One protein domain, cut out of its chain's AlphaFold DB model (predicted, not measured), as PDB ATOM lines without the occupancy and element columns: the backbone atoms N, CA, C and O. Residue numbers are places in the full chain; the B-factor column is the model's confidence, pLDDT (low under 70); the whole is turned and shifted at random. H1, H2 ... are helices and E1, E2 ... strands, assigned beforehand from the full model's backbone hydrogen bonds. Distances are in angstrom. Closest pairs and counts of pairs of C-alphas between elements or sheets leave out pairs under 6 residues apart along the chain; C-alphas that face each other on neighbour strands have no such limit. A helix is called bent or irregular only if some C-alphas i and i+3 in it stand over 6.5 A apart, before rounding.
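Overview. This is residues 63 to 150 of the 209 residues of an uncharacterized protein of Halochromatium sp (UniProt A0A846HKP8). One long straight helix, H1, makes the long axis; the short helix H2 crosses it near its middle, and H3 runs back beside its first part. The small strand hairpin of E1 and E2 points away from the helices, like the stem of a T, and the tail of residues 144 to 150 stands free. The printed part has 88 residues with three named helices and two named strands, in the order H1, E1, E2, H2, H3; the sheet is E1 - E2, antiparallel, and the class is mostly helix. The whole is loose, with a radius of gyration of the C-alphas of 17.5 A, and flat, with spans of 58 by 36 by 19 A.

Along the chain. H1 runs from Asp 63 to Ser 90, 41.0 A from first to last C-alpha, and begins with C-alpha 63 at (127.292, 7.277, 42.847). E1 is residues 107 to 109 and E2 is residues 119 to 121, each 6.3 A long; C-alpha 107 is at (98.456, 12.489, 54.452). H2 is residues 123 to 129, 10.0 A long. H3 is residues 131 to 143, 18.6 A long, and ends with C-alpha 143 at (125.100, 13.746, 37.177). H3 is irregular, but only just: C-alphas 137 and 140 are 6.51 A apart.

Arrangement. H1 touches H2 with residues 73 to 81 alone; the closest C-alphas, of Ala 77 and Trp 128, are 4.0 A apart, and the lines are about perpendicular at 82 degrees. H1 touches H3 with residues 66 to 77 alone; the closest C-alphas, of Ala 70 and Lys 135, are 6.2 A apart, and the two run opposite ways at a shallow tilt of 19 degrees. H2 and H3 are close but not clearly touching, with the closest C-alphas, of Cys 127 and Ile 134, 7.3 A apart. E1 and E2 form a hairpin, antiparallel at 139 degrees between their directions; N 109 and O 119 are 2.8 A apart and N 121 and O 107 2.9 A, both within hydrogen-bond range. E2 is apart from H1 and H3, and E1 from H2 and H3. Every O i to N i+4 pair is within hydrogen-bond range in H2; in H1 it is 23 of 24 and in H3 7 of 9.

Size, cuts and confidence. The two C-alphas farthest apart, of Ala 94 and Gln 148, are 59.5 A apart, and the printed part has no cut. The link from H1 to E1, residues 91 to 106, is long; E1 to E2 is a short link, and E2 to H2 and H2 to H3 are tight. The mean pLDDT of the printed part is 87.1, with residues 97 to 102 and 114 to 117 of the model under 70.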
ATOM      1  N   ASP A  63     127.839   8.631  42.763       92.69
ATOM      2  CA  ASP A  63     127.292   7.277  42.847       92.69
ATOM      3  C   ASP A  63     126.606   7.022  44.197       92.69
ATOM      4  O   ASP A  63     125.490   6.497  44.247       92.69
ATOM      5  N   GLU A  64     127.222   7.456  45.298       95.31
ATOM      6  CA  GLU A  64     126.621   7.363  46.627       95.31
ATOM      7  C   GLU A  64     125.407   8.295  46.757       95.31
ATOM      8  O   GLU A  64     124.389   7.925  47.352       95.31
ATOM      9  N   TYR A  65     125.478   9.495  46.180       94.69
ATOM     10  CA  TYR A  65     124.364  10.436  46.176       94.69
ATOM     11  C   TYR A  65     123.145   9.869  45.435       94.69
ATOM     12  O   TYR A  65     122.032   9.866  45.974       94.69
ATOM     13  N   LEU A  66     123.368   9.305  44.245       94.94
ATOM     14  CA  LEU A  66     122.359   8.595  43.458       94.94
ATOM     15  C   LEU A  66     121.766   7.420  44.238       94.94
ATOM     16  O   LEU A  66     120.542   7.278  44.302       94.94
ATOM     17  N   ALA A  67     122.613   6.614  44.882       96.00
ATOM     18  CA  ALA A  67     122.170   5.486  45.692       96.00
ATOM     19  C   ALA A  67     121.282   5.931  46.868       96.00
ATOM     20  O   ALA A  67     120.245   5.313  47.119       96.00
ATOM     21  N   ARG A  68     121.625   7.031  47.553       96.38
ATOM     22  CA  ARG A  68     120.812   7.599  48.645       96.38
ATOM     23  C   ARG A  68     119.445   8.071  48.160       96.38
ATOM     24  O   ARG A  68     118.441   7.817  48.826       96.38
ATOM     25  N   ILE A  69     119.388   8.731  47.004       96.19
ATOM     26  CA  ILE A  69     118.123   9.178  46.406       96.19
ATOM     27  C   ILE A  69     117.276   7.975  45.990       96.19
ATOM     28  O   ILE A  69     116.093   7.919  46.326       96.19
ATOM     29  N   ALA A  70     117.876   6.976  45.338       97.12
ATOM     30  CA  ALA A  70     117.187   5.744  44.970       97.12
ATOM     31  C   ALA A  70     116.622   5.018  46.204       97.12
ATOM     32  O   ALA A  70     115.446   4.655  46.212       97.12
ATOM     33  N   GLN A  71     117.419   4.890  47.271       97.69
ATOM     34  CA  GLN A  71     116.997   4.292  48.537       97.69
ATOM     35  C   GLN A  71     115.855   5.078  49.192       97.69
ATOM     36  O   GLN A  71     114.930   4.487  49.753       97.69
ATOM     37  N   TRP A  72     115.897   6.411  49.135       97.50
ATOM     38  CA  TRP A  72     114.814   7.249  49.639       97.50
ATOM     39  C   TRP A  72     113.516   7.027  48.848       97.50
ATOM     40  O   TRP A  72     112.477   6.818  49.473       97.50
ATOM     41  N   ILE A  73     113.572   6.981  47.510       97.88
ATOM     42  CA  ILE A  73     112.413   6.675  46.646       97.88
ATOM     43  C   ILE A  73     111.832   5.304  47.001       97.88
ATOM     44  O   ILE A  73     110.624   5.178  47.205       97.88
ATOM     45  N   ASP A  74     112.687   4.285  47.131       97.94
ATOM     46  CA  ASP A  74     112.265   2.931  47.501       97.94
ATOM     47  C   ASP A  74     111.584   2.900  48.867       97.94
ATOM     48  O   ASP A  74     110.543   2.263  49.031       97.94
ATOM     49  N   LYS A  75     112.123   3.636  49.842       97.44
ATOM     50  CA  LYS A  75     111.526   3.754  51.173       97.44
ATOM     51  C   LYS A  75     110.153   4.430  51.132       97.44
ATOM     52  O   LYS A  75     109.242   3.972  51.819       97.44
ATOM     53  N   GLN A  76     109.989   5.494  50.343       95.88
ATOM     54  CA  GLN A  76     108.693   6.169  50.187       95.88
ATOM     55  C   GLN A  76     107.658   5.256  49.525       95.88
ATOM     56  O   GLN A  76     106.535   5.134  50.018       95.88
ATOM     57  N   ALA A  77     108.058   4.568  48.454       96.44
ATOM     58  CA  ALA A  77     107.216   3.612  47.753       96.44
ATOM     59  C   ALA A  77     106.772   2.465  48.674       96.44
ATOM     60  O   ALA A  77     105.579   2.191  48.780       96.44
ATOM     61  N   GLN A  78     107.715   1.854  49.401       96.50
ATOM     62  CA  GLN A  78     107.440   0.759  50.336       96.50
ATOM     63  C   GLN A  78     106.512   1.193  51.476       96.50
ATOM     64  O   GLN A  78     105.627   0.438  51.886       96.50
ATOM     65  N   SER A  79     106.702   2.406  52.006       92.56
ATOM     66  CA  SER A  79     105.836   2.937  53.060       92.56
ATOM     67  C   SER A  79     104.394   3.083  52.576       92.56
ATOM     68  O   SER A  79     103.473   2.760  53.321       92.56
ATOM     69  N   PHE A  80     104.191   3.568  51.349       93.50
ATOM     70  CA  PHE A  80     102.856   3.709  50.778       93.50
ATOM     71  C   PHE A  80     102.227   2.354  50.442       93.50
ATOM     72  O   PHE A  80     101.054   2.140  50.730       93.50
ATOM     73  N   GLU A  81     103.009   1.422  49.899       93.88
ATOM     74  CA  GLU A  81     102.579   0.050  49.613       93.88
ATOM     75  C   GLU A  81     102.089  -0.667  50.872       93.88
ATOM     76  O   GLU A  81     100.987  -1.204  50.883       93.88
ATOM     77  N   THR A  82     102.849  -0.584  51.965       93.12
ATOM     78  CA  THR A  82     102.471  -1.186  53.255       93.12
ATOM     79  C   THR A  82     101.166  -0.583  53.794       93.12
ATOM     80  O   THR A  82     100.277  -1.301  54.258       93.12
ATOM     81  N   ASP A  83     101.018   0.743  53.698       90.12
ATOM     82  CA  ASP A  83      99.781   1.438  54.068       90.12
ATOM     83  C   ASP A  83      98.597   0.979  53.196       90.12
ATOM     84  O   ASP A  83      97.489   0.776  53.708       90.12
ATOM     85  N   LEU A  84      98.810   0.805  51.888       90.12
ATOM     86  CA  LEU A  84      97.799   0.304  50.960       90.12
ATOM     87  C   LEU A  84      97.409  -1.138  51.277       90.12
ATOM     88  O   LEU A  84      96.216  -1.414  51.376       90.12
ATOM     89  N   GLU A  85      98.367  -2.046  51.464       90.25
ATOM     90  CA  GLU A  85      98.110  -3.444  51.822       90.25
ATOM     91  C   GLU A  85      97.237  -3.543  53.072       90.25
ATOM     92  O   GLU A  85      96.223  -4.248  53.073       90.25
ATOM     93  N   TYR A  86      97.575  -2.773  54.110       88.44
ATOM     94  CA  TYR A  86      96.771  -2.686  55.321       88.44
ATOM     95  C   TYR A  86      95.343  -2.207  55.021       88.44
ATOM     96  O   TYR A  86      94.374  -2.857  55.423       88.44
ATOM     97  N   ARG A  87      95.177  -1.119  54.259       85.62
ATOM     98  CA  ARG A  87      93.850  -0.575  53.910       85.62
ATOM     99  C   ARG A  87      93.033  -1.551  53.063       85.62
ATOM    100  O   ARG A  87      91.866  -1.787  53.373       85.62
ATOM    101  N   PHE A  88      93.630  -2.177  52.051       86.25
ATOM    102  CA  PHE A  88      92.964  -3.173  51.210       86.25
ATOM    103  C   PHE A  88      92.642  -4.463  51.970       86.25
ATOM    104  O   PHE A  88      91.638  -5.107  51.670       86.25
ATOM    105  N   SER A  89      93.421  -4.828  52.993       86.12
ATOM    106  CA  SER A  89      93.114  -5.996  53.827       86.12
ATOM    107  C   SER A  89      91.766  -5.858  54.546       86.12
ATOM    108  O   SER A  89      91.028  -6.838  54.650       86.12
ATOM    109  N   SER A  90      91.385  -4.637  54.946       82.19
ATOM    110  CA  SER A  90      90.099  -4.365  55.606       82.19
ATOM    111  C   SER A  90      88.887  -4.667  54.711       82.19
ATOM    112  O   SER A  90      87.829  -5.070  55.203       82.19
ATOM    113  N   LEU A  91      89.067  -4.572  53.388       81.75
ATOM    114  CA  LEU A  91      88.041  -4.852  52.383       81.75
ATOM    115  C   LEU A  91      87.800  -6.354  52.169       81.75
ATOM    116  O   LEU A  91      86.830  -6.726  51.517       81.75
ATOM    117  N   ARG A  92      88.650  -7.232  52.725       83.31
ATOM    118  CA  ARG A  92      88.450  -8.691  52.666       83.31
ATOM    119  C   ARG A  92      87.363  -9.190  53.622       83.31
ATOM    120  O   ARG A  92      86.978 -10.353  53.547       83.31
ATOM    121  N   THR A  93      86.907  -8.355  54.552       82.56
ATOM    122  CA  THR A  93      85.914  -8.746  55.558       82.56
ATOM    123  C   THR A  93      84.489  -8.636  55.008       82.56
ATOM    124  O   THR A  93      84.200  -7.777  54.182       82.56
ATOM    125  N   ALA A  94      83.575  -9.498  55.472       79.75
ATOM    126  CA  ALA A  94      82.180  -9.522  55.006       79.75
ATOM    127  C   ALA A  94      81.383  -8.244  55.350       79.75
ATOM    128  O   ALA A  94      80.340  -7.986  54.756       79.75
ATOM    129  N   ALA A  95      81.880  -7.450  56.303       81.81
ATOM    130  CA  ALA A  95      81.345  -6.150  56.686       81.81
ATOM    131  C   ALA A  95      82.508  -5.139  56.766       81.81
ATOM    132  O   ALA A  95      83.009  -4.875  57.864       81.81
ATOM    133  N   PRO A  96      82.990  -4.615  55.622       74.81
ATOM    134  CA  PRO A  96      84.157  -3.743  55.591       74.81
ATOM    135  C   PRO A  96      83.891  -2.467  56.393       74.81
ATOM    136  O   PRO A  96      82.930  -1.745  56.137       74.81
ATOM    137  N   GLN A  97      84.755  -2.169  57.365       66.94
ATOM    138  CA  GLN A  97      84.648  -0.961  58.195       66.94
ATOM    139  C   GLN A  97      85.306   0.281  57.559       66.94
ATOM    140  O   GLN A  97      85.660   1.228  58.257       66.94
ATOM    141  N   GLY A  98      85.462   0.306  56.232       65.38
ATOM    142  CA  GLY A  98      86.111   1.397  55.505       65.38
ATOM    143  C   GLY A  98      85.494   1.646  54.130       65.38
ATOM    144  O   GLY A  98      84.967   0.737  53.496       65.38
ATOM    145  N   ASP A  99      85.574   2.895  53.671       67.06
ATOM    146  CA  ASP A  99      85.208   3.298  52.310       67.06
ATOM    147  C   ASP A  99      86.385   3.019  51.356       67.06
ATOM    148  O   ASP A  99      87.534   3.300  51.706       67.06
ATOM    149  N   PHE A 100      86.128   2.517  50.144       66.81
ATOM    150  CA  PHE A 100      87.137   2.350  49.088       66.81
ATOM    151  C   PHE A 100      87.911   3.648  48.818       66.81
ATOM    152  O   PHE A 100      89.118   3.614  48.578       66.81
ATOM    153  N   VAL A 101      87.250   4.803  48.945       64.38
ATOM    154  CA  VAL A 101      87.878   6.128  48.788       64.38
ATOM    155  C   VAL A 101      88.950   6.382  49.860       64.38
ATOM    156  O   VAL A 101      89.897   7.139  49.642       64.38
ATOM    157  N   SER A 102      88.865   5.718  51.018       69.44
ATOM    158  CA  SER A 102      89.862   5.847  52.084       69.44
ATOM    159  C   SER A 102      91.204   5.181  51.760       69.44
ATOM    160  O   SER A 102      92.222   5.592  52.323       69.44
ATOM    161  N   ALA A 103      91.236   4.227  50.817       73.38
ATOM    162  CA  ALA A 103      92.450   3.505  50.437       73.38
ATOM    163  C   ALA A 103      93.541   4.459  49.924       73.38
ATOM    164  O   ALA A 103      94.690   4.360  50.344       73.38
ATOM    165  N   PHE A 104      93.160   5.473  49.143       81.69
ATOM    166  CA  PHE A 104      94.078   6.441  48.530       81.69
ATOM    167  C   PHE A 104      94.154   7.785  49.265       81.69
ATOM    168  O   PHE A 104      94.593   8.784  48.698       81.69
ATOM    169  N   ARG A 105      93.737   7.851  50.537       82.31
ATOM    170  CA  ARG A 105      93.870   9.090  51.315       82.31
ATOM    171  C   ARG A 105      95.333   9.488  51.455       82.31
ATOM    172  O   ARG A 105      96.126   8.736  52.037       82.31
ATOM    173  N   LEU A 106      95.634  10.688  50.970       84.69
ATOM    174  CA  LEU A 106      96.909  11.361  51.160       84.69
ATOM    175  C   LEU A 106      96.995  11.927  52.575       84.69
ATOM    176  O   LEU A 106      96.003  12.399  53.139       84.69
ATOM    177  N   ARG A 107      98.195  11.870  53.155       80.50
ATOM    178  CA  ARG A 107      98.456  12.489  54.452       80.50
ATOM    179  C   ARG A 107      98.560  13.990  54.232       80.50
ATOM    180  O   ARG A 107      99.356  14.447  53.420       80.50
ATOM    181  N   VAL A 108      97.751  14.746  54.958       83.19
ATOM    182  CA  VAL A 108      97.829  16.201  54.956       83.19
ATOM    183  C   VAL A 108      98.666  16.618  56.155       83.19
ATOM    184  O   VAL A 108      98.313  16.313  57.295       83.19
ATOM    185  N   ARG A 109      99.793  17.280  55.906       77.31
ATOM    186  CA  ARG A 109     100.620  17.868  56.956       77.31
ATOM    187  C   ARG A 109     100.145  19.301  57.178       77.31
ATOM    188  O   ARG A 109     100.137  20.111  56.252       77.31
ATOM    189  N   GLY A 110      99.727  19.599  58.406       74.44
ATOM    190  CA  GLY A 110      99.514  20.981  58.828       74.44
ATOM    191  C   GLY A 110     100.852  21.712  58.803       74.44
ATOM    192  O   GLY A 110     101.833  21.191  59.337       74.44
ATOM    193  N   SER A 111     100.903  22.869  58.144       74.12
ATOM    194  CA  SER A 111     102.049  23.762  58.293       74.12
ATOM    195  C   SER A 111     101.903  24.533  59.602       74.12
ATOM    196  O   SER A 111     100.797  24.937  59.957       74.12
ATOM    197  N   ASN A 112     103.013  24.722  60.315       70.06
ATOM    198  CA  ASN A 112     103.064  25.604  61.484       70.06
ATOM    199  C   ASN A 112     103.263  27.071  61.080       70.06
ATOM    200  O   ASN A 112     103.285  27.949  61.942       70.06
ATOM    201  N   ASP A 113     103.418  27.339  59.785       71.75
ATOM    202  CA  ASP A 113     103.560  28.688  59.272       71.75
ATOM    203  C   ASP A 113     102.173  29.335  59.232       71.75
ATOM    204  O   ASP A 113     101.255  28.818  58.593       71.75
ATOM    205  N   ASN A 114     102.030  30.483  59.903       65.75
ATOM    206  CA  ASN A 114     100.783  31.254  60.049       65.75
ATOM    207  C   ASN A 114     100.126  31.698  58.718       65.75
ATOM    208  O   ASN A 114      99.113  32.394  58.745       65.75
ATOM    209  N   GLU A 115     100.678  31.316  57.565       65.88
ATOM    210  CA  GLU A 115     100.272  31.781  56.240       65.88
ATOM    211  C   GLU A 115      99.892  30.673  55.240       65.88
ATOM    212  O   GLU A 115      99.517  31.017  54.120       65.88
ATOM    213  N   SER A 116      99.931  29.365  55.572       65.25
ATOM    214  CA  SER A 116      99.642  28.345  54.541       65.25
ATOM    215  C   SER A 116      98.699  27.190  54.875       65.25
ATOM    216  O   SER A 116      98.672  26.606  55.958       65.25
ATOM    217  N   ILE A 117      97.935  26.881  53.824       65.94
ATOM    218  CA  ILE A 117      96.915  25.858  53.638       65.94
ATOM    219  C   ILE A 117      97.575  24.482  53.751       65.94
ATOM    220  O   ILE A 117      98.676  24.256  53.257       65.94
ATOM    221  N   ALA A 118      96.892  23.562  54.419       75.19
ATOM    222  CA  ALA A 118      97.386  22.225  54.700       75.19
ATOM    223  C   ALA A 118      97.934  21.526  53.428       75.19
ATOM    224  O   ALA A 118      97.245  21.451  52.410       75.19
ATOM    225  N   ALA A 119      99.173  21.026  53.482       79.88
ATOM    226  CA  ALA A 119      99.855  20.442  52.327       79.88
ATOM    227  C   ALA A 119      99.614  18.930  52.267       79.88
ATOM    228  O   ALA A 119      99.896  18.210  53.228       79.88
ATOM    229  N   ALA A 120      99.095  18.435  51.143       86.88
ATOM    230  CA  ALA A 120      98.943  17.002  50.911       86.88
ATOM    231  C   ALA A 120     100.271  16.402  50.426       86.88
ATOM    232  O   ALA A 120     100.779  16.773  49.370       86.88
ATOM    233  N   ASP A 121     100.818  15.456  51.186       88.50
ATOM    234  CA  ASP A 121     102.019  14.719  50.809       88.50
ATOM    235  C   ASP A 121     101.644  13.532  49.910       88.50
ATOM    236  O   ASP A 121     101.117  12.512  50.366       88.50
ATOM    237  N   ALA A 122     101.892  13.696  48.609       92.25
ATOM    238  CA  ALA A 122     101.686  12.672  47.585       92.25
ATOM    239  C   ALA A 122     102.965  11.882  47.248       92.25
ATOM    240  O   ALA A 122     102.930  11.029  46.359       92.25
ATOM    241  N   SER A 123     104.090  12.151  47.924       92.50
ATOM    242  CA  SER A 123     105.402  11.609  47.548       92.50
ATOM    243  C   SER A 123     105.430  10.080  47.556       92.50
ATOM    244  O   SER A 123     105.861   9.483  46.574       92.50
ATOM    245  N   GLY A 124     104.888   9.444  48.599       93.94
ATOM    246  CA  GLY A 124     104.797   7.983  48.702       93.94
ATOM    247  C   GLY A 124     104.003   7.343  47.562       93.94
ATOM    248  O   GLY A 124     104.472   6.388  46.949       93.94
ATOM    249  N   MET A 125     102.841   7.910  47.220       94.81
ATOM    250  CA  MET A 125     101.997   7.417  46.123       94.81
ATOM    251  C   MET A 125     102.699   7.539  44.768       94.81
ATOM    252  O   MET A 125     102.682   6.602  43.972       94.81
ATOM    253  N   ILE A 126     103.332   8.686  44.513       96.12
ATOM    254  CA  ILE A 126     104.056   8.946  43.266       96.12
ATOM    255  C   ILE A 126     105.282   8.029  43.155       96.12
ATOM    256  O   ILE A 126     105.488   7.420  42.108       96.12
ATOM    257  N   CYS A 127     106.052   7.864  44.237       97.06
ATOM    258  CA  CYS A 127     107.192   6.945  44.279       97.06
ATOM    259  C   CYS A 127     106.765   5.487  44.099       97.06
ATOM    260  O   CYS A 127     107.505   4.718  43.500       97.06
ATOM    261  N   TRP A 128     105.593   5.095  44.603       96.56
ATOM    262  CA  TRP A 128     105.056   3.751  44.400       96.56
ATOM    263  C   TRP A 128     104.646   3.502  42.942       96.56
ATOM    264  O   TRP A 128     104.997   2.465  42.391       96.56
ATOM    265  N   LEU A 129     103.970   4.463  42.299       96.94
ATOM    266  CA  LEU A 129     103.501   4.334  40.912       96.94
ATOM    267  C   LEU A 129     104.606   4.458  39.859       96.94
ATOM    268  O   LEU A 129     104.528   3.802  38.828       96.94
ATOM    269  N   MET A 130     105.583   5.341  40.081       97.81
ATOM    270  CA  MET A 130     106.570   5.757  39.072       97.81
ATOM    271  C   MET A 130     108.011   5.563  39.557       97.81
ATOM    272  O   MET A 130     108.895   6.371  39.264       97.81
ATOM    273  N   ARG A 131     108.240   4.539  40.387       97.12
ATOM    274  CA  ARG A 131     109.513   4.290  41.078       97.12
ATOM    275  C   ARG A 131     110.711   4.355  40.133       97.12
ATOM    276  O   ARG A 131     111.677   5.068  40.406       97.12
ATOM    277  N   ASP A 132     110.633   3.616  39.034       97.69
ATOM    278  CA  ASP A 132     111.747   3.440  38.108       97.69
ATOM    279  C   ASP A 132     111.886   4.647  37.175       97.69
ATOM    280  O   ASP A 132     113.000   5.105  36.918       97.69
ATOM    281  N   GLU A 133     110.773   5.252  36.751       98.06
ATOM    282  CA  GLU A 133     110.773   6.463  35.929       98.06
ATOM    283  C   GLU A 133     111.346   7.669  36.678       98.06
ATOM    284  O   GLU A 133     112.050   8.482  36.078       98.06
ATOM    285  N   ILE A 134     111.064   7.805  37.979       97.62
ATOM    286  CA  ILE A 134     111.634   8.873  38.808       97.62
ATOM    287  C   ILE A 134     113.145   8.676  38.932       97.62
ATOM    288  O   ILE A 134     113.891   9.626  38.696       97.62
ATOM    289  N   LYS A 135     113.610   7.454  39.235       97.38
ATOM    290  CA  LYS A 135     115.049   7.142  39.300       97.38
ATOM    291  C   LYS A 135     115.746   7.450  37.970       97.38
ATOM    292  O   LYS A 135     116.759   8.144  37.965       97.38
ATOM    293  N   ALA A 136     115.166   7.017  36.850       97.38
ATOM    294  CA  ALA A 136     115.712   7.251  35.514       97.38
ATOM    295  C   ALA A 136     115.757   8.740  35.129       97.38
ATOM    296  O   ALA A 136     116.690   9.169  34.456       97.38
ATOM    297  N   LYS A 137     114.774   9.544  35.559       97.00
ATOM    298  CA  LYS A 137     114.744  10.992  35.292       97.00
ATOM    299  C   LYS A 137     115.662  11.800  36.205       97.00
ATOM    300  O   LYS A 137     116.181  12.821  35.767       97.00
ATOM    301  N   LEU A 138     115.842  11.379  37.457       94.69
ATOM    302  CA  LEU A 138     116.704  12.078  38.411       94.69
ATOM    303  C   LEU A 138     118.188  11.798  38.177       94.69
ATOM    304  O   LEU A 138     118.989  12.703  38.385       94.69
ATOM    305  N   ALA A 139     118.550  10.597  37.716       94.75
ATOM    306  CA  ALA A 139     119.942  10.231  37.461       94.75
ATOM    307  C   ALA A 139     120.725  11.273  36.628       94.75
ATOM    308  O   ALA A 139     121.695  11.819  37.153       94.75
ATOM    309  N   PRO A 140     120.276  11.672  35.419       95.06
ATOM    310  CA  PRO A 140     120.999  12.664  34.619       95.06
ATOM    311  C   PRO A 140     120.971  14.075  35.225       95.06
ATOM    312  O   PRO A 140     121.864  14.873  34.956       95.06
ATOM    313  N   LEU A 141     119.956  14.412  36.031       93.31
ATOM    314  CA  LEU A 141     119.904  15.710  36.711       93.31
ATOM    315  C   LEU A 141     120.980  15.808  37.789       93.31
ATOM    316  O   LEU A 141     121.577  16.865  37.939       93.31
ATOM    317  N   ILE A 142     121.219  14.713  38.510       90.12
ATOM    318  CA  ILE A 142     122.226  14.624  39.570       90.12
ATOM    319  C   ILE A 142     123.633  14.572  38.980       90.12
ATOM    320  O   ILE A 142     124.512  15.281  39.457       90.12
ATOM    321  N   GLU A 143     123.833  13.789  37.918       89.81
ATOM    322  CA  GLU A 143     125.100  13.746  37.177       89.81
ATOM    323  C   GLU A 143     125.475  15.112  36.578       89.81
ATOM    324  O   GLU A 143     126.653  15.404  36.402       89.81
ATOM    325  N   GLY A 144     124.484  15.963  36.288       90.12
ATOM    326  CA  GLY A 144     124.692  17.324  35.795       90.12
ATOM    327  C   GLY A 144     124.981  18.377  36.872       90.12
ATOM    328  O   GLY A 144     125.226  19.530  36.517       90.12
ATOM    329  N   VAL A 145     124.929  18.036  38.166       90.00
ATOM    330  CA  VAL A 145     125.267  18.980  39.243       90.00
ATOM    331  C   VAL A 145     126.775  18.970  39.460       90.00
ATOM    332  O   VAL A 145     127.328  17.996  39.962       90.00
ATOM    333  N   GLU A 146     127.438  20.079  39.141       88.56
ATOM    334  CA  GLU A 146     128.845  20.272  39.491       88.56
ATOM    335  C   GLU A 146     128.971  20.637  40.976       88.56
ATOM    336  O   GLU A 146     128.510  21.692  41.419       88.56
ATOM    337  N   TYR A 147     129.609  19.768  41.757       87.62
ATOM    338  CA  TYR A 147     130.023  20.049  43.129       87.62
ATOM    339  C   TYR A 147     131.376  19.398  43.416       87.62
ATOM    340  O   TYR A 147     131.881  18.588  42.643       87.62
ATOM    341  N   GLN A 148     132.006  19.803  44.519       87.56
ATOM    342  CA  GLN A 148     133.274  19.216  44.928       87.56
ATOM    343  C   GLN A 148     133.033  17.840  45.554       87.56
ATOM    344  O   GLN A 148     132.535  17.735  46.680       87.56
ATOM    345  N   ASP A 149     133.426  16.800  44.823       88.75
ATOM    346  CA  ASP A 149     133.368  15.421  45.294       88.75
ATOM    347  C   ASP A 149     134.272  15.227  46.515       88.75
ATOM    348  O   ASP A 149     135.478  15.504  46.497       88.75
ATOM    349  N   GLY A 150     133.675  14.738  47.598       93.12
ATOM    350  CA  GLY A 150     134.387  14.292  48.783       93.12
ATOM    351  C   GLY A 150     134.683  12.796  48.762       93.12
ATOM    352  O   GLY A 150     134.232  12.064  47.882       93.12
TER     353      GLY A 150